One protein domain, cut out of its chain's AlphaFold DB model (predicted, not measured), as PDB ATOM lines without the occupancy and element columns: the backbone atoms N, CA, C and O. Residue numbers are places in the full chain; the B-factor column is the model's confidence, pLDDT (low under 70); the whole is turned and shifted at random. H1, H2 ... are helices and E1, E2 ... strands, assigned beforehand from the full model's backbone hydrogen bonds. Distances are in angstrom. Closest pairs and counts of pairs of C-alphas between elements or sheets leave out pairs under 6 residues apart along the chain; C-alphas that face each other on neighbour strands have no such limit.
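Overview. This is residues 727 to 868 of the 892 residues of the protein "Hypothetical protein" of Spirodela intermedia (UniProt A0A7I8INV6). A strongly twisted sheet of six strands runs through the domain, with H1 and part of the long stretch 751 to 781 near its E4 and E3 end and H3 and H4 near its E5 and E6 end. The small helix H2 packs on E3, and the turn of the hairpin E1 and E2 reaches out on another side. The printed part has 142 residues, under half of them in named elements, in the order E1 E2 H1 E3 H2 E4 E5 H3 H4 E6. The sheet's order is E4 E3 E2 E1 E5 E6, mixed, and the class is mixed helices and strands. The whole is compact, with a radius of gyration of the C-alphas of 16.8 A and spans of 50 by 38 by 32 A.

Along the chain. E1, residues 729 to 737, begins at C-alpha 729 (54.635, -20.034, 16.138) and is 23.3 A long. E2 is residues 745 to 750, 16.0 A. H1, residues 782 to 792, is 15.4 A long and begins at C-alpha 782 (50.935, -7.829, 31.047). E3 is residues 794 to 799, 15.1 A; H2 is residues 805 to 809, 6.4 A; E4 is residues 812 to 815, 10.0 A. E5 is residues 824 to 829, 15.9 A; H3 is residues 833 to 836, 5.3 A; H4 is residues 842 to 851, 14.0 A. E6, residues 853 to 855, 6.8 A, ends at C-alpha 855 (52.266, -16.461, 6.433).

Arrangement. E1 and E2 form an antiparallel hairpin, with N 748 and O 733 2.8 A apart. Pairing is staggered: E1 pairs with E5 over residues 729 to 733 and with E2 over 733 to 737. E1 and E5 are antiparallel, with N 732 and O 825 at 2.9 A. E3 is antiparallel to E2, with N 798 and O 749 at 2.9 A, and to E4, with N 797 and O 812 at 2.8 A. E5 and E6 are parallel, with N 828 and O 853 at 2.9 A; with H3 and H4 between, they make a strand-helix-strand unit, two parallel neighbours joined through helices, with a right-handed crossover. H1 only grazes the sheet with residues 786 to 792; its closest C-alphas to E3 are Glu 789 and Val 795, 5.9 A. H2 is on the sheet; its closest C-alphas to E3 are Ser 807 and Thr 798, 4.8 A. H3 only grazes the sheet, and H4 only grazes it with residues 847 to 851. H1 and H4 are apart. In H2 and H4 every O i to N i+4 pair is within hydrogen-bond range, in H1 6 of 7; H3 is too short for such a pair.

Size, cuts and confidence. The C-alphas farthest apart are those of His 741 and Ser 771, 53.8 A. The printed part has no cut. The link E2 to H1, 31 residues, is long. Residues 838 to 843 stand free. Mean pLDDT of the printed part is 78.2; residues 727 to 746, 768 to 773 and 800 to 802 are under 70.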
ATOM      1  N   SER A 727      59.001 -18.056  19.387       40.69
ATOM      2  CA  SER A 727      58.416 -16.768  18.974       40.69
ATOM      3  C   SER A 727      57.900 -16.681  17.527       40.69
ATOM      4  O   SER A 727      57.301 -15.674  17.163       40.69
ATOM      5  N   ARG A 728      58.104 -17.705  16.685       48.44
ATOM      6  CA  ARG A 728      57.603 -17.747  15.292       48.44
ATOM      7  C   ARG A 728      56.325 -18.562  15.096       48.44
ATOM      8  O   ARG A 728      55.822 -18.628  13.971       48.44
ATOM      9  N   LEU A 729      55.843 -19.218  16.151       46.47
ATOM     10  CA  LEU A 729      54.635 -20.034  16.138       46.47
ATOM     11  C   LEU A 729      53.567 -19.368  16.999       46.47
ATOM     12  O   LEU A 729      53.807 -19.080  18.169       46.47
ATOM     13  N   ARG A 730      52.373 -19.180  16.439       55.25
ATOM     14  CA  ARG A 730      51.184 -18.765  17.194       55.25
ATOM     15  C   ARG A 730      50.027 -19.730  16.927       55.25
ATOM     16  O   ARG A 730      49.973 -20.382  15.879       55.25
ATOM     17  N   THR A 731      49.153 -19.885  17.918       51.59
ATOM     18  CA  THR A 731      47.988 -20.780  17.883       51.59
ATOM     19  C   THR A 731      46.720 -19.963  17.705       51.59
ATOM     20  O   THR A 731      46.151 -19.456  18.670       51.59
ATOM     21  N   GLU A 732      46.287 -19.876  16.457       58.75
ATOM     22  CA  GLU A 732      45.288 -18.923  15.994       58.75
ATOM     23  C   GLU A 732      43.922 -19.614  15.882       58.75
ATOM     24  O   GLU A 732      43.838 -20.813  15.590       58.75
ATOM     25  N   HIS A 733      42.842 -18.876  16.134       52.56
ATOM     26  CA  HIS A 733      41.480 -19.420  16.099       52.56
ATOM     27  C   HIS A 733      40.908 -19.371  14.676       52.56
ATOM     28  O   HIS A 733      41.107 -18.390  13.958       52.56
ATOM     29  N   ARG A 734      40.190 -20.422  14.263       51.34
ATOM     30  CA  ARG A 734      39.541 -20.498  12.948       51.34
ATOM     31  C   ARG A 734      38.089 -20.030  13.016       51.34
ATOM     32  O   ARG A 734      37.258 -20.709  13.606       51.34
ATOM     33  N   LEU A 735      37.812 -18.903  12.373       53.06
ATOM     34  CA  LEU A 735      36.474 -18.398  12.074       53.06
ATOM     35  C   LEU A 735      35.990 -19.036  10.758       53.06
ATOM     36  O   LEU A 735      36.808 -19.356   9.895       53.06
ATOM     37  N   ASP A 736      34.687 -19.261  10.605       49.62
ATOM     38  CA  ASP A 736      34.167 -20.027   9.465       49.62
ATOM     39  C   ASP A 736      34.115 -19.225   8.140       49.62
ATOM     40  O   ASP A 736      34.765 -18.188   7.982       49.62
ATOM     41  N   GLN A 737      33.498 -19.817   7.114       48.25
ATOM     42  CA  GLN A 737      33.835 -19.574   5.710       48.25
ATOM     43  C   GLN A 737      33.478 -18.163   5.211       48.25
ATOM     44  O   GLN A 737      32.416 -17.624   5.506       48.25
ATOM     45  N   ARG A 738      34.382 -17.584   4.411       54.38
ATOM     46  CA  ARG A 738      34.323 -16.190   3.953       54.38
ATOM     47  C   ARG A 738      33.252 -15.918   2.894       54.38
ATOM     48  O   ARG A 738      32.537 -14.930   2.990       54.38
ATOM     49  N   GLU A 739      33.148 -16.806   1.913       52.53
ATOM     50  CA  GLU A 739      32.101 -16.865   0.888       52.53
ATOM     51  C   GLU A 739      31.882 -18.346   0.541       52.53
ATOM     52  O   GLU A 739      32.782 -19.161   0.754       52.53
ATOM     53  N   ALA A 740      30.741 -18.714  -0.055       44.09
ATOM     54  CA  ALA A 740      30.403 -20.111  -0.382       44.09
ATOM     55  C   ALA A 740      31.402 -20.826  -1.327       44.09
ATOM     56  O   ALA A 740      31.307 -22.039  -1.540       44.09
ATOM     57  N   HIS A 741      32.348 -20.087  -1.915       46.41
ATOM     58  CA  HIS A 741      33.383 -20.589  -2.822       46.41
ATOM     59  C   HIS A 741      34.821 -20.232  -2.391       46.41
ATOM     60  O   HIS A 741      35.759 -20.608  -3.094       46.41
ATOM     61  N   ASP A 742      35.032 -19.557  -1.252       53.41
ATOM     62  CA  ASP A 742      36.390 -19.292  -0.752       53.41
ATOM     63  C   ASP A 742      36.982 -20.586  -0.150       53.41
ATOM     64  O   ASP A 742      36.386 -21.148   0.777       53.41
ATOM     65  N   PRO A 743      38.122 -21.105  -0.649       52.72
ATOM     66  CA  PRO A 743      38.733 -22.331  -0.133       52.72
ATOM     67  C   PRO A 743      39.399 -22.160   1.244       52.72
ATOM     68  O   PRO A 743      39.854 -23.155   1.814       52.72
ATOM     69  N   CYS A 744      39.493 -20.932   1.767       57.06
ATOM     70  CA  CYS A 744      40.179 -20.613   3.013       57.06
ATOM     71  C   CYS A 744      39.221 -20.019   4.071       57.06
ATOM     72  O   CYS A 744      38.524 -19.040   3.804       57.06
ATOM     73  N   PRO A 745      39.211 -20.557   5.305       64.75
ATOM     74  CA  PRO A 745      38.487 -19.959   6.425       64.75
ATOM     75  C   PRO A 745      39.201 -18.701   6.943       64.75
ATOM     76  O   PRO A 745      40.421 -18.557   6.794       64.75
ATOM     77  N   TYR A 746      38.464 -17.819   7.620       69.69
ATOM     78  CA  TYR A 746      39.072 -16.723   8.368       69.69
ATOM     79  C   TYR A 746      39.927 -17.280   9.528       69.69
ATOM     80  O   TYR A 746      39.572 -18.247  10.203       69.69
ATOM     81  N   LEU A 747      41.069 -16.650   9.795       76.69
ATOM     82  CA  LEU A 747      41.921 -16.949  10.951       76.69
ATOM     83  C   LEU A 747      42.043 -15.687  11.816       76.69
ATOM     84  O   LEU A 747      42.137 -14.583  11.278       76.69
ATOM     85  N   LEU A 748      42.057 -15.839  13.140       81.69
ATOM     86  CA  LEU A 748      42.197 -14.749  14.107       81.69
ATOM     87  C   LEU A 748      43.445 -14.964  14.972       81.69
ATOM     88  O   LEU A 748      43.511 -15.931  15.735       81.69
ATOM     89  N   ALA A 749      44.406 -14.046  14.867       83.44
ATOM     90  CA  ALA A 749      45.598 -14.013  15.708       83.44
ATOM     91  C   ALA A 749      45.338 -13.215  16.980       83.44
ATOM     92  O   ALA A 749      45.228 -11.987  16.928       83.44
ATOM     93  N   ILE A 750      45.271 -13.899  18.118       83.38
ATOM     94  CA  ILE A 750      45.075 -13.251  19.416       83.38
ATOM     95  C   ILE A 750      46.358 -12.495  19.809       83.38
ATOM     96  O   ILE A 750      47.479 -12.882  19.463       83.38
ATOM     97  N   TRP A 751      46.189 -11.360  20.481       85.56
ATOM     98  CA  TRP A 751      47.275 -10.571  21.051       85.56
ATOM     99  C   TRP A 751      47.475 -10.961  22.510       85.56
ATOM    100  O   TRP A 751      46.512 -11.157  23.249       85.56
ATOM    101  N   THR A 752      48.725 -11.029  22.952       85.44
ATOM    102  CA  THR A 752      49.030 -11.173  24.376       85.44
ATOM    103  C   THR A 752      48.591  -9.891  25.113       85.44
ATOM    104  O   THR A 752      48.747  -8.789  24.569       85.44
ATOM    105  N   PRO A 753      48.046  -9.965  26.341       86.75
ATOM    106  CA  PRO A 753      47.773  -8.780  27.153       86.75
ATOM    107  C   PRO A 753      49.007  -7.873  27.275       86.75
ATOM    108  O   PRO A 753      50.089  -8.336  27.616       86.75
ATOM    109  N   GLY A 754      48.863  -6.587  26.942       83.12
ATOM    110  CA  GLY A 754      49.979  -5.628  26.876       83.12
ATOM    111  C   GLY A 754      50.800  -5.636  25.575       83.12
ATOM    112  O   GLY A 754      51.687  -4.804  25.405       83.12
ATOM    113  N   GLU A 755      50.514  -6.530  24.625       86.31
ATOM    114  CA  GLU A 755      51.233  -6.593  23.347       86.31
ATOM    115  C   GLU A 755      50.914  -5.394  22.442       86.31
ATOM    116  O   GLU A 755      49.775  -4.912  22.402       86.31
ATOM    117  N   THR A 756      51.924  -4.946  21.693       86.50
ATOM    118  CA  THR A 756      51.863  -3.862  20.703       86.50
ATOM    119  C   THR A 756      52.221  -4.385  19.304       86.50
ATOM    120  O   THR A 756      52.815  -5.456  19.166       86.50
ATOM    121  N   ALA A 757      51.944  -3.615  18.246       84.12
ATOM    122  CA  ALA A 757      52.347  -3.982  16.881       84.12
ATOM    123  C   ALA A 757      53.877  -4.152  16.715       84.12
ATOM    124  O   ALA A 757      54.325  -4.931  15.868       84.12
ATOM    125  N   GLN A 758      54.670  -3.455  17.541       84.00
ATOM    126  CA  GLN A 758      56.137  -3.480  17.515       84.00
ATOM    127  C   GLN A 758      56.767  -4.417  18.566       84.00
ATOM    128  O   GLN A 758      57.989  -4.513  18.638       84.00
ATOM    129  N   SER A 759      55.967  -5.134  19.364       82.69
ATOM    130  CA  SER A 759      56.473  -6.072  20.374       82.69
ATOM    131  C   SER A 759      57.190  -7.257  19.715       82.69
ATOM    132  O   SER A 759      56.552  -8.104  19.097       82.69
ATOM    133  N   VAL A 760      58.518  -7.321  19.854       78.50
ATOM    134  CA  VAL A 760      59.346  -8.469  19.422       78.50
ATOM    135  C   VAL A 760      59.352  -9.584  20.477       78.50
ATOM    136  O   VAL A 760      59.460 -10.764  20.140       78.50
ATOM    137  N   GLU A 761      59.209  -9.206  21.746       77.00
ATOM    138  CA  GLU A 761      59.246 -10.087  22.914       77.00
ATOM    139  C   GLU A 761      57.905 -10.039  23.678       77.00
ATOM    140  O   GLU A 761      57.116  -9.106  23.469       77.00
ATOM    141  N   PRO A 762      57.593 -11.046  24.520       79.19
ATOM    142  CA  PRO A 762      56.374 -11.051  25.323       79.19
ATOM    143  C   PRO A 762      56.292  -9.825  26.252       79.19
ATOM    144  O   PRO A 762      57.312  -9.428  26.809       79.19
ATOM    145  N   PRO A 763      55.102  -9.235  26.465       83.06
ATOM    146  CA  PRO A 763      54.941  -8.120  27.396       83.06
ATOM    147  C   PRO A 763      55.230  -8.543  28.841       83.06
ATOM    148  O   PRO A 763      54.814  -9.618  29.270       83.06
ATOM    149  N   GLU A 764      55.893  -7.675  29.604       85.44
ATOM    150  CA  GLU A 764      56.223  -7.922  31.010       85.44
ATOM    151  C   GLU A 764      55.204  -7.307  31.978       85.44
ATOM    152  O   GLU A 764      54.449  -6.384  31.653       85.44
ATOM    153  N   SER A 765      55.194  -7.797  33.218       84.62
ATOM    154  CA  SER A 765      54.357  -7.259  34.295       84.62
ATOM    155  C   SER A 765      55.033  -6.092  35.013       84.62
ATOM    156  O   SER A 765      55.396  -6.184  36.181       84.62
ATOM    157  N   CYS A 766      55.130  -4.956  34.325       79.31
ATOM    158  CA  CYS A 766      55.701  -3.703  34.833       79.31
ATOM    159  C   CYS A 766      54.935  -3.065  36.023       79.31
ATOM    160  O   CYS A 766      55.306  -1.986  36.473       79.31
ATOM    161  N   CYS A 767      53.845  -3.676  36.515       79.56
ATOM    162  CA  CYS A 767      53.022  -3.156  37.613       79.56
ATOM    163  C   CYS A 767      52.991  -4.108  38.821       79.56
ATOM    164  O   CYS A 767      52.555  -5.253  38.713       79.56
ATOM    165  N   SER A 768      53.325  -3.596  40.009       69.62
ATOM    166  CA  SER A 768      53.126  -4.269  41.306       69.62
ATOM    167  C   SER A 768      51.681  -4.160  41.836       69.62
ATOM    168  O   SER A 768      51.419  -4.408  43.008       69.62
ATOM    169  N   ALA A 769      50.720  -3.819  40.966       59.31
ATOM    170  CA  ALA A 769      49.327  -3.474  41.286       59.31
ATOM    171  C   ALA A 769      48.509  -4.563  42.016       59.31
ATOM    172  O   ALA A 769      47.409  -4.293  42.501       59.31
ATOM    173  N   GLN A 770      49.048  -5.780  42.122       58.06
ATOM    174  CA  GLN A 770      48.469  -6.892  42.882       58.06
ATOM    175  C   GLN A 770      48.238  -6.543  44.367       58.06
ATOM    176  O   GLN A 770      47.355  -7.127  44.985       58.06
ATOM    177  N   SER A 771      48.977  -5.576  44.928       56.09
ATOM    178  CA  SER A 771      48.840  -5.133  46.325       56.09
ATOM    179  C   SER A 771      47.876  -3.959  46.554       56.09
ATOM    180  O   SER A 771      47.541  -3.680  47.701       56.09
ATOM    181  N   THR A 772      47.430  -3.252  45.506       61.62
ATOM    182  CA  THR A 772      46.641  -2.005  45.641       61.62
ATOM    183  C   THR A 772      45.280  -2.033  44.945       61.62
ATOM    184  O   THR A 772      44.499  -1.094  45.099       61.62
ATOM    185  N   GLY A 773      44.987  -3.068  44.150       67.50
ATOM    186  CA  GLY A 773      43.708  -3.240  43.446       67.50
ATOM    187  C   GLY A 773      43.440  -2.244  42.306       67.50
ATOM    188  O   GLY A 773      42.448  -2.389  41.594       67.50
ATOM    189  N   LYS A 774      44.312  -1.248  42.091       79.38
ATOM    190  CA  LYS A 774      44.196  -0.247  41.020       79.38
ATOM    191  C   LYS A 774      45.110  -0.599  39.848       79.38
ATOM    192  O   LYS A 774      46.322  -0.714  40.007       79.38
ATOM    193  N   LEU A 775      44.533  -0.735  38.654       84.19
ATOM    194  CA  LEU A 775      45.270  -1.058  37.428       84.19
ATOM    195  C   LEU A 775      46.101   0.146  36.958       84.19
ATOM    196  O   LEU A 775      45.568   1.246  36.838       84.19
ATOM    197  N   CYS A 776      47.385  -0.053  36.641       84.81
ATOM    198  CA  CYS A 776      48.224   1.027  36.116       84.81
ATOM    199  C   CYS A 776      47.825   1.411  34.681       84.81
ATOM    200  O   CYS A 776      47.412   0.566  33.882       84.81
ATOM    201  N   GLU A 777      47.986   2.680  34.314       82.50
ATOM    202  CA  GLU A 777      47.616   3.208  32.989       82.50
ATOM    203  C   GLU A 777      48.512   2.699  31.844       82.50
ATOM    204  O   GLU A 777      48.163   2.811  30.669       82.50
ATOM    205  N   GLN A 778      49.654   2.088  32.176       83.25
ATOM    206  CA  GLN A 778      50.660   1.641  31.220       83.25
ATOM    207  C   GLN A 778      50.105   0.562  30.274       83.25
ATOM    208  O   GLN A 778      49.883  -0.591  30.654       83.25
ATOM    209  N   ARG A 779      49.910   0.936  29.002       81.44
ATOM    210  CA  ARG A 779      49.288   0.078  27.977       81.44
ATOM    211  C   ARG A 779      50.090  -1.183  27.638       81.44
ATOM    212  O   ARG A 779      49.501  -2.114  27.107       81.44
ATOM    213  N   THR A 780      51.376  -1.252  27.983       86.50
ATOM    214  CA  THR A 780      52.243  -2.420  27.738       86.50
ATOM    215  C   THR A 780      52.246  -3.471  28.850       86.50
ATOM    216  O   THR A 780      52.752  -4.565  28.637       86.50
ATOM    217  N   CYS A 781      51.700  -3.187  30.037       89.19
ATOM    218  CA  CYS A 781      51.875  -4.079  31.187       89.19
ATOM    219  C   CYS A 781      51.008  -5.353  31.097       89.19
ATOM    220  O   CYS A 781      49.780  -5.265  31.018       89.19
ATOM    221  N   PHE A 782      51.621  -6.538  31.176       87.81
ATOM    222  CA  PHE A 782      50.935  -7.829  31.047       87.81
ATOM    223  C   PHE A 782      49.870  -8.066  32.128       87.81
ATOM    224  O   PHE A 782      48.693  -8.233  31.800       87.81
ATOM    225  N   SER A 783      50.242  -8.038  33.418       87.06
ATOM    226  CA  SER A 783      49.292  -8.266  34.523       87.06
ATOM    227  C   SER A 783      48.138  -7.260  34.497       87.06
ATOM    228  O   SER A 783      46.971  -7.647  34.548       87.06
ATOM    229  N   CYS A 784      48.450  -5.966  34.370       88.38
ATOM    230  CA  CYS A 784      47.439  -4.914  34.422       88.38
ATOM    231  C   CYS A 784      46.476  -4.947  33.212       88.38
ATOM    232  O   CYS A 784      45.300  -4.632  33.379       88.38
ATOM    233  N   ASN A 785      46.907  -5.389  32.020       87.06
ATOM    234  CA  ASN A 785      45.996  -5.593  30.884       87.06
ATOM    235  C   ASN A 785      45.257  -6.936  30.915       87.06
ATOM    236  O   ASN A 785      44.124  -6.996  30.446       87.06
ATOM    237  N   SER A 786      45.836  -7.988  31.499       87.50
ATOM    238  CA  SER A 786      45.154  -9.285  31.645       87.50
ATOM    239  C   SER A 786      43.854  -9.139  32.441       87.50
ATOM    240  O   SER A 786      42.835  -9.720  32.077       87.50
ATOM    241  N   VAL A 787      43.863  -8.291  33.478       86.12
ATOM    242  CA  VAL A 787      42.658  -7.958  34.254       86.12
ATOM    243  C   VAL A 787      41.666  -7.112  33.445       86.12
ATOM    244  O   VAL A 787      40.474  -7.400  33.502       86.12
ATOM    245  N   ARG A 788      42.120  -6.133  32.642       86.94
ATOM    246  CA  ARG A 788      41.230  -5.355  31.750       86.94
ATOM    247  C   ARG A 788      40.486  -6.254  30.772       86.94
ATOM    248  O   ARG A 788      39.265  -6.195  30.696       86.94
ATOM    249  N   GLU A 789      41.225  -7.101  30.059       87.94
ATOM    250  CA  GLU A 789      40.651  -8.027  29.084       87.94
ATOM    251  C   GLU A 789      39.743  -9.061  29.776       87.94
ATOM    252  O   GLU A 789      38.740  -9.483  29.203       87.94
ATOM    253  N   ALA A 790      40.035  -9.476  31.014       85.25
ATOM    254  CA  ALA A 790      39.131 -10.320  31.800       85.25
ATOM    255  C   ALA A 790      37.821  -9.591  32.163       85.25
ATOM    256  O   ALA A 790      36.742 -10.154  31.985       85.25
ATOM    257  N   GLN A 791      37.900  -8.335  32.612       87.00
ATOM    258  CA  GLN A 791      36.742  -7.513  32.985       87.00
ATOM    259  C   GLN A 791      35.846  -7.167  31.785       87.00
ATOM    260  O   GLN A 791      34.626  -7.212  31.914       87.00
ATOM    261  N   SER A 792      36.421  -6.877  30.613       86.94
ATOM    262  CA  SER A 792      35.662  -6.553  29.392       86.94
ATOM    263  C   SER A 792      35.036  -7.766  28.693       86.94
ATOM    264  O   SER A 792      34.248  -7.595  27.768       86.94
ATOM    265  N   GLN A 793      35.426  -8.990  29.071       86.88
ATOM    266  CA  GLN A 793      35.114 -10.233  28.347       86.88
ATOM    267  C   GLN A 793      35.539 -10.256  26.859       86.88
ATOM    268  O   GLN A 793      35.134 -11.146  26.106       86.88
ATOM    269  N   THR A 794      36.424  -9.345  26.444       85.94
ATOM    270  CA  THR A 794      37.023  -9.301  25.099       85.94
ATOM    271  C   THR A 794      38.482  -9.764  25.107       85.94
ATOM    272  O   THR A 794      39.133  -9.835  26.150       85.94
ATOM    273  N   VAL A 795      39.004 -10.089  23.924       84.88
ATOM    274  CA  VAL A 795      40.442 -10.180  23.638       84.88
ATOM    275  C   VAL A 795      40.765  -9.387  22.376       84.88
ATOM    276  O   VAL A 795      39.938  -9.286  21.471       84.88
ATOM    277  N   ARG A 796      41.986  -8.863  22.295       83.88
ATOM    278  CA  ARG A 796      42.485  -8.132  21.121       83.88
ATOM    279  C   ARG A 796      42.974  -9.104  20.040       83.88
ATOM    280  O   ARG A 796      43.648 -10.087  20.350       83.88
ATOM    281  N   GLY A 797      42.656  -8.838  18.772       81.56
ATOM    282  CA  GLY A 797      42.921  -9.746  17.650       81.56
ATOM    283  C   GLY A 797      43.325  -9.066  16.333       81.56
ATOM    284  O   GLY A 797      42.878  -7.968  16.018       81.56
ATOM    285  N   THR A 798      44.150  -9.747  15.533       75.94
ATOM    286  CA  THR A 798      44.449  -9.410  14.124       75.94
ATOM    287  C   THR A 798      43.752 -10.402  13.196       75.94
ATOM    288  O   THR A 798      43.821 -11.612  13.427       75.94
ATOM    289  N   LEU A 799      43.146  -9.922  12.109       76.50
ATOM    290  CA  LEU A 799      42.513 -10.785  11.113       76.50
ATOM    291  C   LEU A 799      43.566 -11.341  10.137       76.50
ATOM    292  O   LEU A 799      44.165 -10.619   9.344       76.50
ATOM    293  N   LEU A 800      43.801 -12.652  10.167       66.75
ATOM    294  CA  LEU A 800      44.865 -13.315   9.408       66.75
ATOM    295  C   LEU A 800      44.503 -13.692   7.960       66.75
ATOM    296  O   LEU A 800      45.236 -14.466   7.340       66.75
ATOM    297  N   VAL A 801      43.458 -13.112   7.360       61.91
ATOM    298  CA  VAL A 801      43.307 -13.157   5.892       61.91
ATOM    299  C   VAL A 801      44.448 -12.347   5.278       61.91
ATOM    300  O   VAL A 801      44.428 -11.121   5.255       61.91
ATOM    301  N   PHE A 802      45.492 -13.077   4.875       58.44
ATOM    302  CA  PHE A 802      46.804 -12.570   4.464       58.44
ATOM    303  C   PHE A 802      47.495 -11.647   5.488       58.44
ATOM    304  O   PHE A 802      48.293 -10.808   5.088       58.44
ATOM    305  N   ALA A 803      47.219 -11.828   6.789       71.19
ATOM    306  CA  ALA A 803      47.651 -10.936   7.875       71.19
ATOM    307  C   ALA A 803      47.348  -9.459   7.558       71.19
ATOM    308  O   ALA A 803      48.231  -8.683   7.183       71.19
ATOM    309  N   ASP A 804      46.070  -9.094   7.691       83.19
ATOM    310  CA  ASP A 804      45.574  -7.751   7.405       83.19
ATOM    311  C   ASP A 804      46.396  -6.691   8.149       83.19
ATOM    312  O   ASP A 804      46.568  -6.738   9.369       83.19
ATOM    313  N   HIS A 805      46.951  -5.753   7.391       86.19
ATOM    314  CA  HIS A 805      47.940  -4.800   7.875       86.19
ATOM    315  C   HIS A 805      47.329  -3.790   8.847       86.19
ATOM    316  O   HIS A 805      47.966  -3.444   9.841       86.19
ATOM    317  N   GLU A 806      46.079  -3.386   8.611       86.56
ATOM    318  CA  GLU A 806      45.350  -2.465   9.482       86.56
ATOM    319  C   GLU A 806      45.087  -3.106  10.851       86.56
ATOM    320  O   GLU A 806      45.554  -2.583  11.863       86.56
ATOM    321  N   SER A 807      44.493  -4.307  10.897       85.06
ATOM    322  CA  SER A 807      44.318  -5.043  12.162       85.06
ATOM    323  C   SER A 807      45.609  -5.641  12.748       85.06
ATOM    324  O   SER A 807      45.607  -6.152  13.871       85.06
ATOM    325  N   SER A 808      46.738  -5.568  12.035       86.50
ATOM    326  CA  SER A 808      48.083  -5.848  12.575       86.50
ATOM    327  C   SER A 808      48.696  -4.649  13.307       86.50
ATOM    328  O   SER A 808      49.609  -4.843  14.111       86.50
ATOM    329  N   LEU A 809      48.218  -3.432  13.027       85.94
ATOM    330  CA  LEU A 809      48.615  -2.189  13.694       85.94
ATOM    331  C   LEU A 809      47.650  -1.842  14.837       85.94
ATOM    332  O   LEU A 809      48.094  -1.559  15.950       85.94
ATOM    333  N   ILE A 810      46.344  -1.907  14.565       86.44
ATOM    334  CA  ILE A 810      45.254  -1.560  15.484       86.44
ATOM    335  C   ILE A 810      44.396  -2.818  15.696       86.44
ATOM    336  O   ILE A 810      43.615  -3.163  14.809       86.44
ATOM    337  N   PRO A 811      44.532  -3.549  16.817       85.69
ATOM    338  CA  PRO A 811      43.779  -4.782  17.021       85.69
ATOM    339  C   PRO A 811      42.268  -4.543  17.088       85.69
ATOM    340  O   PRO A 811      41.803  -3.526  17.594       85.69
ATOM    341  N   ILE A 812      41.513  -5.541  16.638       86.81
ATOM    342  CA  ILE A 812      40.059  -5.627  16.781       86.81
ATOM    343  C   ILE A 812      39.752  -6.253  18.146       86.81
ATOM    344  O   ILE A 812      40.317  -7.299  18.474       86.81
ATOM    345  N   ASP A 813      38.848  -5.663  18.925       84.94
ATOM    346  CA  ASP A 813      38.318  -6.290  20.138       84.94
ATOM    347  C   ASP A 813      37.259  -7.345  19.783       84.94
ATOM    348  O   ASP A 813      36.278  -7.062  19.095       84.94
ATOM    349  N   VAL A 814      37.456  -8.579  20.255       84.62
ATOM    350  CA  VAL A 814      36.599  -9.734  19.951       84.62
ATOM    351  C   VAL A 814      36.063 -10.350  21.253       84.62
ATOM    352  O   VAL A 814      36.864 -10.730  22.111       84.62
ATOM    353  N   PRO A 815      34.734 -10.485  21.435       86.62
ATOM    354  CA  PRO A 815      34.144 -11.168  22.590       86.62
ATOM    355  C   PRO A 815      34.614 -12.624  22.722       86.62
ATOM    356  O   PRO A 815      34.580 -13.384  21.752       86.62
ATOM    357  N   ARG A 816      35.007 -13.052  23.933       84.19
ATOM    358  CA  ARG A 816      35.517 -14.421  24.171       84.19
ATOM    359  C   ARG A 816      34.517 -15.520  23.818       84.19
ATOM    360  O   ARG A 816      34.929 -16.580  23.350       84.19
ATOM    361  N   SER A 817      33.224 -15.262  24.005       83.50
ATOM    362  CA  SER A 817      32.131 -16.185  23.673       83.50
ATOM    363  C   SER A 817      32.165 -16.649  22.213       83.50
ATOM    364  O   SER A 817      31.930 -17.823  21.947       83.50
ATOM    365  N   LEU A 818      32.532 -15.762  21.281       79.62
ATOM    366  CA  LEU A 818      32.562 -16.050  19.843       79.62
ATOM    367  C   LEU A 818      33.773 -16.887  19.406       79.62
ATOM    368  O   LEU A 818      33.783 -17.398  18.292       79.62
ATOM    369  N   ILE A 819      34.803 -17.016  20.253       80.50
ATOM    370  CA  ILE A 819      36.069 -17.680  19.896       80.50
ATOM    371  C   ILE A 819      36.389 -18.921  20.732       80.50
ATOM    372  O   ILE A 819      37.217 -19.728  20.309       80.50
ATOM    373  N   TRP A 820      35.765 -19.097  21.900       76.94
ATOM    374  CA  TRP A 820      36.114 -20.163  22.849       76.94
ATOM    375  C   TRP A 820      35.888 -21.577  22.290       76.94
ATOM    376  O   TRP A 820      36.697 -22.471  22.531       76.94
ATOM    377  N   SER A 821      34.830 -21.760  21.497       76.94
ATOM    378  CA  SER A 821      34.478 -23.016  20.820       76.94
ATOM    379  C   SER A 821      35.243 -23.265  19.511       76.94
ATOM    380  O   SER A 821      35.183 -24.373  18.973       76.94
ATOM    381  N   LEU A 822      35.956 -22.266  18.975       77.00
ATOM    382  CA  LEU A 822      36.552 -22.345  17.639       77.00
ATOM    383  C   LEU A 822      37.830 -23.203  17.608       77.00
ATOM    384  O   LEU A 822      38.694 -23.070  18.483       77.00
ATOM    385  N   PRO A 823      38.027 -24.039  16.569       73.56
ATOM    386  CA  PRO A 823      39.194 -24.904  16.482       73.56
ATOM    387  C   PRO A 823      40.474 -24.095  16.232       73.56
ATOM    388  O   PRO A 823      40.568 -23.298  15.297       73.56
ATOM    389  N   ARG A 824      41.499 -24.351  17.052       75.00
ATOM    390  CA  ARG A 824      42.827 -23.730  16.932       75.00
ATOM    391  C   ARG A 824      43.669 -24.378  15.828       75.00
ATOM    392  O   ARG A 824      43.582 -25.585  15.577       75.00
ATOM    393  N   ARG A 825      44.520 -23.575  15.184       75.94
ATOM    394  CA  ARG A 825      45.482 -23.983  14.144       75.94
ATOM    395  C   ARG A 825      46.818 -23.259  14.337       75.94
ATOM    396  O   ARG A 825      46.850 -22.112  14.767       75.94
ATOM    397  N   THR A 826      47.931 -23.915  14.013       78.44
ATOM    398  CA  THR A 826      49.266 -23.298  14.107       78.44
ATOM    399  C   THR A 826      49.557 -22.467  12.861       78.44
ATOM    400  O   THR A 826      49.495 -22.994  11.748       78.44
ATOM    401  N   VAL A 827      49.934 -21.202  13.038       81.00
ATOM    402  CA  VAL A 827      50.430 -20.351  11.948       81.00
ATOM    403  C   VAL A 827      51.928 -20.115  12.125       81.00
ATOM    404  O   VAL A 827      52.408 -19.812  13.218       81.00
ATOM    405  N   TYR A 828      52.664 -20.314  11.033       84.75
ATOM    406  CA  TYR A 828      54.112 -20.189  10.948       84.75
ATOM    407  C   TYR A 828      54.456 -18.875  10.243       84.75
ATOM    408  O   TYR A 828      54.137 -18.705   9.062       84.75
ATOM    409  N   PHE A 829      55.131 -17.969  10.951       85.19
ATOM    410  CA  PHE A 829      55.497 -16.650  10.435       85.19
ATOM    411  C   PHE A 829      56.993 -16.545  10.094       85.19
ATOM    412  O   PHE A 829      57.863 -17.077  10.792       85.19
ATOM    413  N   GLY A 830      57.315 -15.846   9.004       84.19
ATOM    414  CA  GLY A 830      58.692 -15.650   8.536       84.19
ATOM    415  C   GLY A 830      58.778 -14.733   7.320       84.19
ATOM    416  O   GLY A 830      57.759 -14.308   6.799       84.19
ATOM    417  N   THR A 831      59.980 -14.453   6.810       81.62
ATOM    418  CA  THR A 831      60.131 -13.708   5.540       81.62
ATOM    419  C   THR A 831      59.998 -14.593   4.298       81.62
ATOM    420  O   THR A 831      59.799 -14.094   3.195       81.62
ATOM    421  N   SER A 832      60.159 -15.914   4.438       85.38
ATOM    422  CA  SER A 832      60.120 -16.867   3.317       85.38
ATOM    423  C   SER A 832      60.049 -18.330   3.774       85.38
ATOM    424  O   SER A 832      60.513 -18.673   4.866       85.38
ATOM    425  N   ILE A 833      59.576 -19.222   2.896       86.44
ATOM    426  CA  ILE A 833      59.535 -20.682   3.126       86.44
ATOM    427  C   ILE A 833      60.887 -21.241   3.650       86.44
ATOM    428  O   ILE A 833      60.882 -21.883   4.704       86.44
ATOM    429  N   PRO A 834      62.064 -20.920   3.059       87.81
ATOM    430  CA  PRO A 834      63.366 -21.426   3.528       87.81
ATOM    431  C   PRO A 834      63.899 -20.775   4.821       87.81
ATOM    432  O   PRO A 834      65.002 -21.097   5.280       87.81
ATOM    433  N   THR A 835      63.177 -19.805   5.394       85.25
ATOM    434  CA  THR A 835      63.467 -19.240   6.731       85.25
ATOM    435  C   THR A 835      62.570 -19.810   7.823       85.25
ATOM    436  O   THR A 835      62.978 -19.803   8.984       85.25
ATOM    437  N   ILE A 836      61.398 -20.333   7.451       86.44
ATOM    438  CA  ILE A 836      60.435 -20.975   8.352       86.44
ATOM    439  C   ILE A 836      60.862 -22.417   8.643       86.44
ATOM    440  O   ILE A 836      61.047 -22.779   9.798       86.44
ATOM    441  N   PHE A 837      61.123 -23.217   7.606       88.56
ATOM    442  CA  PHE A 837      61.469 -24.641   7.753       88.56
ATOM    443  C   PHE A 837      62.948 -24.917   8.090       88.56
ATOM    444  O   PHE A 837      63.409 -26.061   8.072       88.56
ATOM    445  N   ARG A 838      63.727 -23.872   8.397       85.31
ATOM    446  CA  ARG A 838      65.177 -23.969   8.598       85.31
ATOM    447  C   ARG A 838      65.519 -24.680   9.906       85.31
ATOM    448  O   ARG A 838      65.476 -24.072  10.970       85.31
ATOM    449  N   GLY A 839      65.956 -25.932   9.796       84.19
ATOM    450  CA  GLY A 839      66.394 -26.735  10.941       84.19
ATOM    451  C   GLY A 839      65.253 -27.347  11.755       84.19
ATOM    452  O   GLY A 839      65.518 -27.850  12.841       84.19
ATOM    453  N   LEU A 840      64.021 -27.320  11.235       88.50
ATOM    454  CA  LEU A 840      62.910 -28.096  11.787       88.50
ATOM    455  C   LEU A 840      63.088 -29.592  11.474       88.50
ATOM    456  O   LEU A 840      63.653 -29.954  10.434       88.50
ATOM    457  N   ALA A 841      62.587 -30.453  12.352       90.94
ATOM    458  CA  ALA A 841      62.531 -31.897  12.153       90.94
ATOM    459  C   ALA A 841      61.465 -32.286  11.111       90.94
ATOM    460  O   ALA A 841      60.518 -31.538  10.849       90.94
ATOM    461  N   ILE A 842      61.580 -33.483  10.519       89.38
ATOM    462  CA  ILE A 842      60.651 -33.927   9.464       89.38
ATOM    463  C   ILE A 842      59.198 -34.003   9.963       89.38
ATOM    464  O   ILE A 842      58.290 -33.631   9.226       89.38
ATOM    465  N   GLN A 843      58.988 -34.360  11.233       88.25
ATOM    466  CA  GLN A 843      57.678 -34.403  11.887       88.25
ATOM    467  C   GLN A 843      57.052 -33.005  12.037       88.25
ATOM    468  O   GLN A 843      55.841 -32.846  11.900       88.25
ATOM    469  N   GLU A 844      57.858 -31.971  12.285       86.75
ATOM    470  CA  GLU A 844      57.393 -30.580  12.392       86.75
ATOM    471  C   GLU A 844      57.033 -30.009  11.014       86.75
ATOM    472  O   GLU A 844      56.019 -29.326  10.860       86.75
ATOM    473  N   ILE A 845      57.835 -30.347   9.999       89.56
ATOM    474  CA  ILE A 845      57.579 -30.023   8.590       89.56
ATOM    475  C   ILE A 845      56.276 -30.697   8.127       89.56
ATOM    476  O   ILE A 845      55.401 -30.030   7.576       89.56
ATOM    477  N   GLN A 846      56.111 -31.991   8.414       88.06
ATOM    478  CA  GLN A 846      54.886 -32.757   8.169       88.06
ATOM    479  C   GLN A 846      53.673 -32.129   8.868       88.06
ATOM    480  O   GLN A 846      52.688 -31.812   8.207       88.06
ATOM    481  N   ASN A 847      53.749 -31.856  10.175       82.94
ATOM    482  CA  ASN A 847      52.658 -31.212  10.916       82.94
ATOM    483  C   ASN A 847      52.248 -29.857  10.310       82.94
ATOM    484  O   ASN A 847      51.053 -29.569  10.219       82.94
ATOM    485  N   CYS A 848      53.204 -29.061   9.821       85.19
ATOM    486  CA  CYS A 848      52.904 -27.829   9.094       85.19
ATOM    487  C   CYS A 848      52.138 -28.100   7.785       85.19
ATOM    488  O   CYS A 848      51.060 -27.540   7.586       85.19
ATOM    489  N   PHE A 849      52.616 -29.018   6.935       83.94
ATOM    490  CA  PHE A 849      51.907 -29.394   5.702       83.94
ATOM    491  C   PHE A 849      50.495 -29.946   5.965       83.94
ATOM    492  O   PHE A 849      49.576 -29.657   5.197       83.94
ATOM    493  N   TRP A 850      50.301 -30.710   7.046       81.19
ATOM    494  CA  TRP A 850      49.047 -31.419   7.332       81.19
ATOM    495  C   TRP A 850      48.013 -30.586   8.098       81.19
ATOM    496  O   TRP A 850      46.822 -30.875   8.010       81.19
ATOM    497  N   ARG A 851      48.453 -29.627   8.925       75.50
ATOM    498  CA  ARG A 851      47.599 -28.912   9.899       75.50
ATOM    499  C   ARG A 851      47.942 -27.431  10.082       75.50
ATOM    500  O   ARG A 851      47.106 -26.691  10.598       75.50
ATOM    501  N   GLY A 852      49.144 -27.002   9.707       78.50
ATOM    502  CA  GLY A 852      49.594 -25.618   9.849       78.50
ATOM    503  C   GLY A 852      49.218 -24.727   8.665       78.50
ATOM    504  O   GLY A 852      48.823 -25.202   7.597       78.50
ATOM    505  N   PHE A 853      49.375 -23.420   8.851       80.44
ATOM    506  CA  PHE A 853      49.351 -22.408   7.792       80.44
ATOM    507  C   PHE A 853      50.673 -21.638   7.789       80.44
ATOM    508  O   PHE A 853      51.354 -21.557   8.810       80.44
ATOM    509  N   VAL A 854      51.033 -21.053   6.648       82.69
ATOM    510  CA  VAL A 854      52.272 -20.283   6.485       82.69
ATOM    511  C   VAL A 854      51.934 -18.869   6.032       82.69
ATOM    512  O   VAL A 854      51.246 -18.689   5.032       82.69
ATOM    513  N   CYS A 855      52.452 -17.871   6.747       84.19
ATOM    514  CA  CYS A 855      52.266 -16.461   6.433       84.19
ATOM    515  C   CYS A 855      53.636 -15.778   6.291       84.19
ATOM    516  O   CYS A 855      54.469 -15.850   7.195       84.19
ATOM    517  N   VAL A 856      53.890 -15.154   5.132       84.81
ATOM    518  CA  VAL A 856      55.203 -14.556   4.789       84.81
ATOM    519  C   VAL A 856      55.176 -13.045   4.532       84.81
ATOM    520  O   VAL A 856      56.214 -12.436   4.284       84.81
ATOM    521  N   ARG A 857      53.985 -12.443   4.557       86.62
ATOM    522  CA  ARG A 857      53.714 -11.019   4.324       86.62
ATOM    523  C   ARG A 857      52.337 -10.673   4.879       86.62
ATOM    524  O   ARG A 857      51.494 -11.564   4.964       86.62
ATOM    525  N   GLY A 858      52.145  -9.405   5.221       87.69
ATOM    526  CA  GLY A 858      50.830  -8.826   5.460       87.69
ATOM    527  C   GLY A 858      50.149  -8.390   4.160       87.69
ATOM    528  O   GLY A 858      50.753  -8.423   3.079       87.69
ATOM    529  N   PHE A 859      48.910  -7.925   4.279       87.88
ATOM    530  CA  PHE A 859      48.103  -7.426   3.167       87.88
ATOM    531  C   PHE A 859      47.309  -6.189   3.576       87.88
ATOM    532  O   PHE A 859      46.683  -6.157   4.629       87.88
ATOM    533  N   ASP A 860      47.324  -5.164   2.739       88.50
ATOM    534  CA  ASP A 860      46.584  -3.927   2.938       88.50
ATOM    535  C   ASP A 860      45.208  -4.041   2.274       88.50
ATOM    536  O   ASP A 860      45.106  -4.037   1.048       88.50
ATOM    537  N   ARG A 861      44.131  -4.146   3.063       83.69
ATOM    538  CA  ARG A 861      42.766  -4.262   2.519       83.69
ATOM    539  C   ARG A 861      42.308  -3.030   1.735       83.69
ATOM    540  O   ARG A 861      41.460  -3.178   0.858       83.69
ATOM    541  N   LYS A 862      42.850  -1.841   2.030       86.00
ATOM    542  CA  LYS A 862      42.465  -0.572   1.393       86.00
ATOM    543  C   LYS A 862      43.185  -0.396   0.064       86.00
ATOM    544  O   LYS A 862      42.533  -0.196  -0.956       86.00
ATOM    545  N   THR A 863      44.511  -0.547   0.042       87.69
ATOM    546  CA  THR A 863      45.292  -0.438  -1.204       87.69
ATOM    547  C   THR A 863      45.364  -1.746  -1.994       87.69
ATOM    548  O   THR A 863      46.017  -1.769  -3.030       87.69
ATOM    549  N   ARG A 864      44.781  -2.844  -1.489       86.25
ATOM    550  CA  ARG A 864      44.872  -4.226  -2.013       86.25
ATOM    551  C   ARG A 864      46.311  -4.746  -2.190       86.25
ATOM    552  O   ARG A 864      46.541  -5.697  -2.933       86.25
ATOM    553  N   GLY A 865      47.284  -4.113  -1.531       87.81
ATOM    554  CA  GLY A 865      48.715  -4.332  -1.757       87.81
ATOM    555  C   GLY A 865      49.367  -5.260  -0.725       87.81
ATOM    556  O   GLY A 865      48.865  -5.399   0.391       87.81
ATOM    557  N   PRO A 866      50.513  -5.883  -1.046       91.31
ATOM    558  CA  PRO A 866      51.316  -6.595  -0.057       91.31
ATOM    559  C   PRO A 866      51.963  -5.618   0.943       91.31
ATOM    560  O   PRO A 866      52.238  -4.458   0.631       91.31
ATOM    561  N   ARG A 867      52.234  -6.104   2.157       89.00
ATOM    562  CA  ARG A 867      52.923  -5.367   3.230       89.00
ATOM    563  C   ARG A 867      53.937  -6.273   3.942       89.00
ATOM    564  O   ARG A 867      53.762  -7.492   3.949       89.00
ATOM    565  N   PRO A 868      54.993  -5.738   4.578       85.94
ATOM    566  CA  PRO A 868      55.798  -6.527   5.509       85.94
ATOM    567  C   PRO A 868      54.944  -7.000   6.698       85.94
ATOM    568  O   PRO A 868      53.983  -6.337   7.087       85.94
TER     569      PRO A 868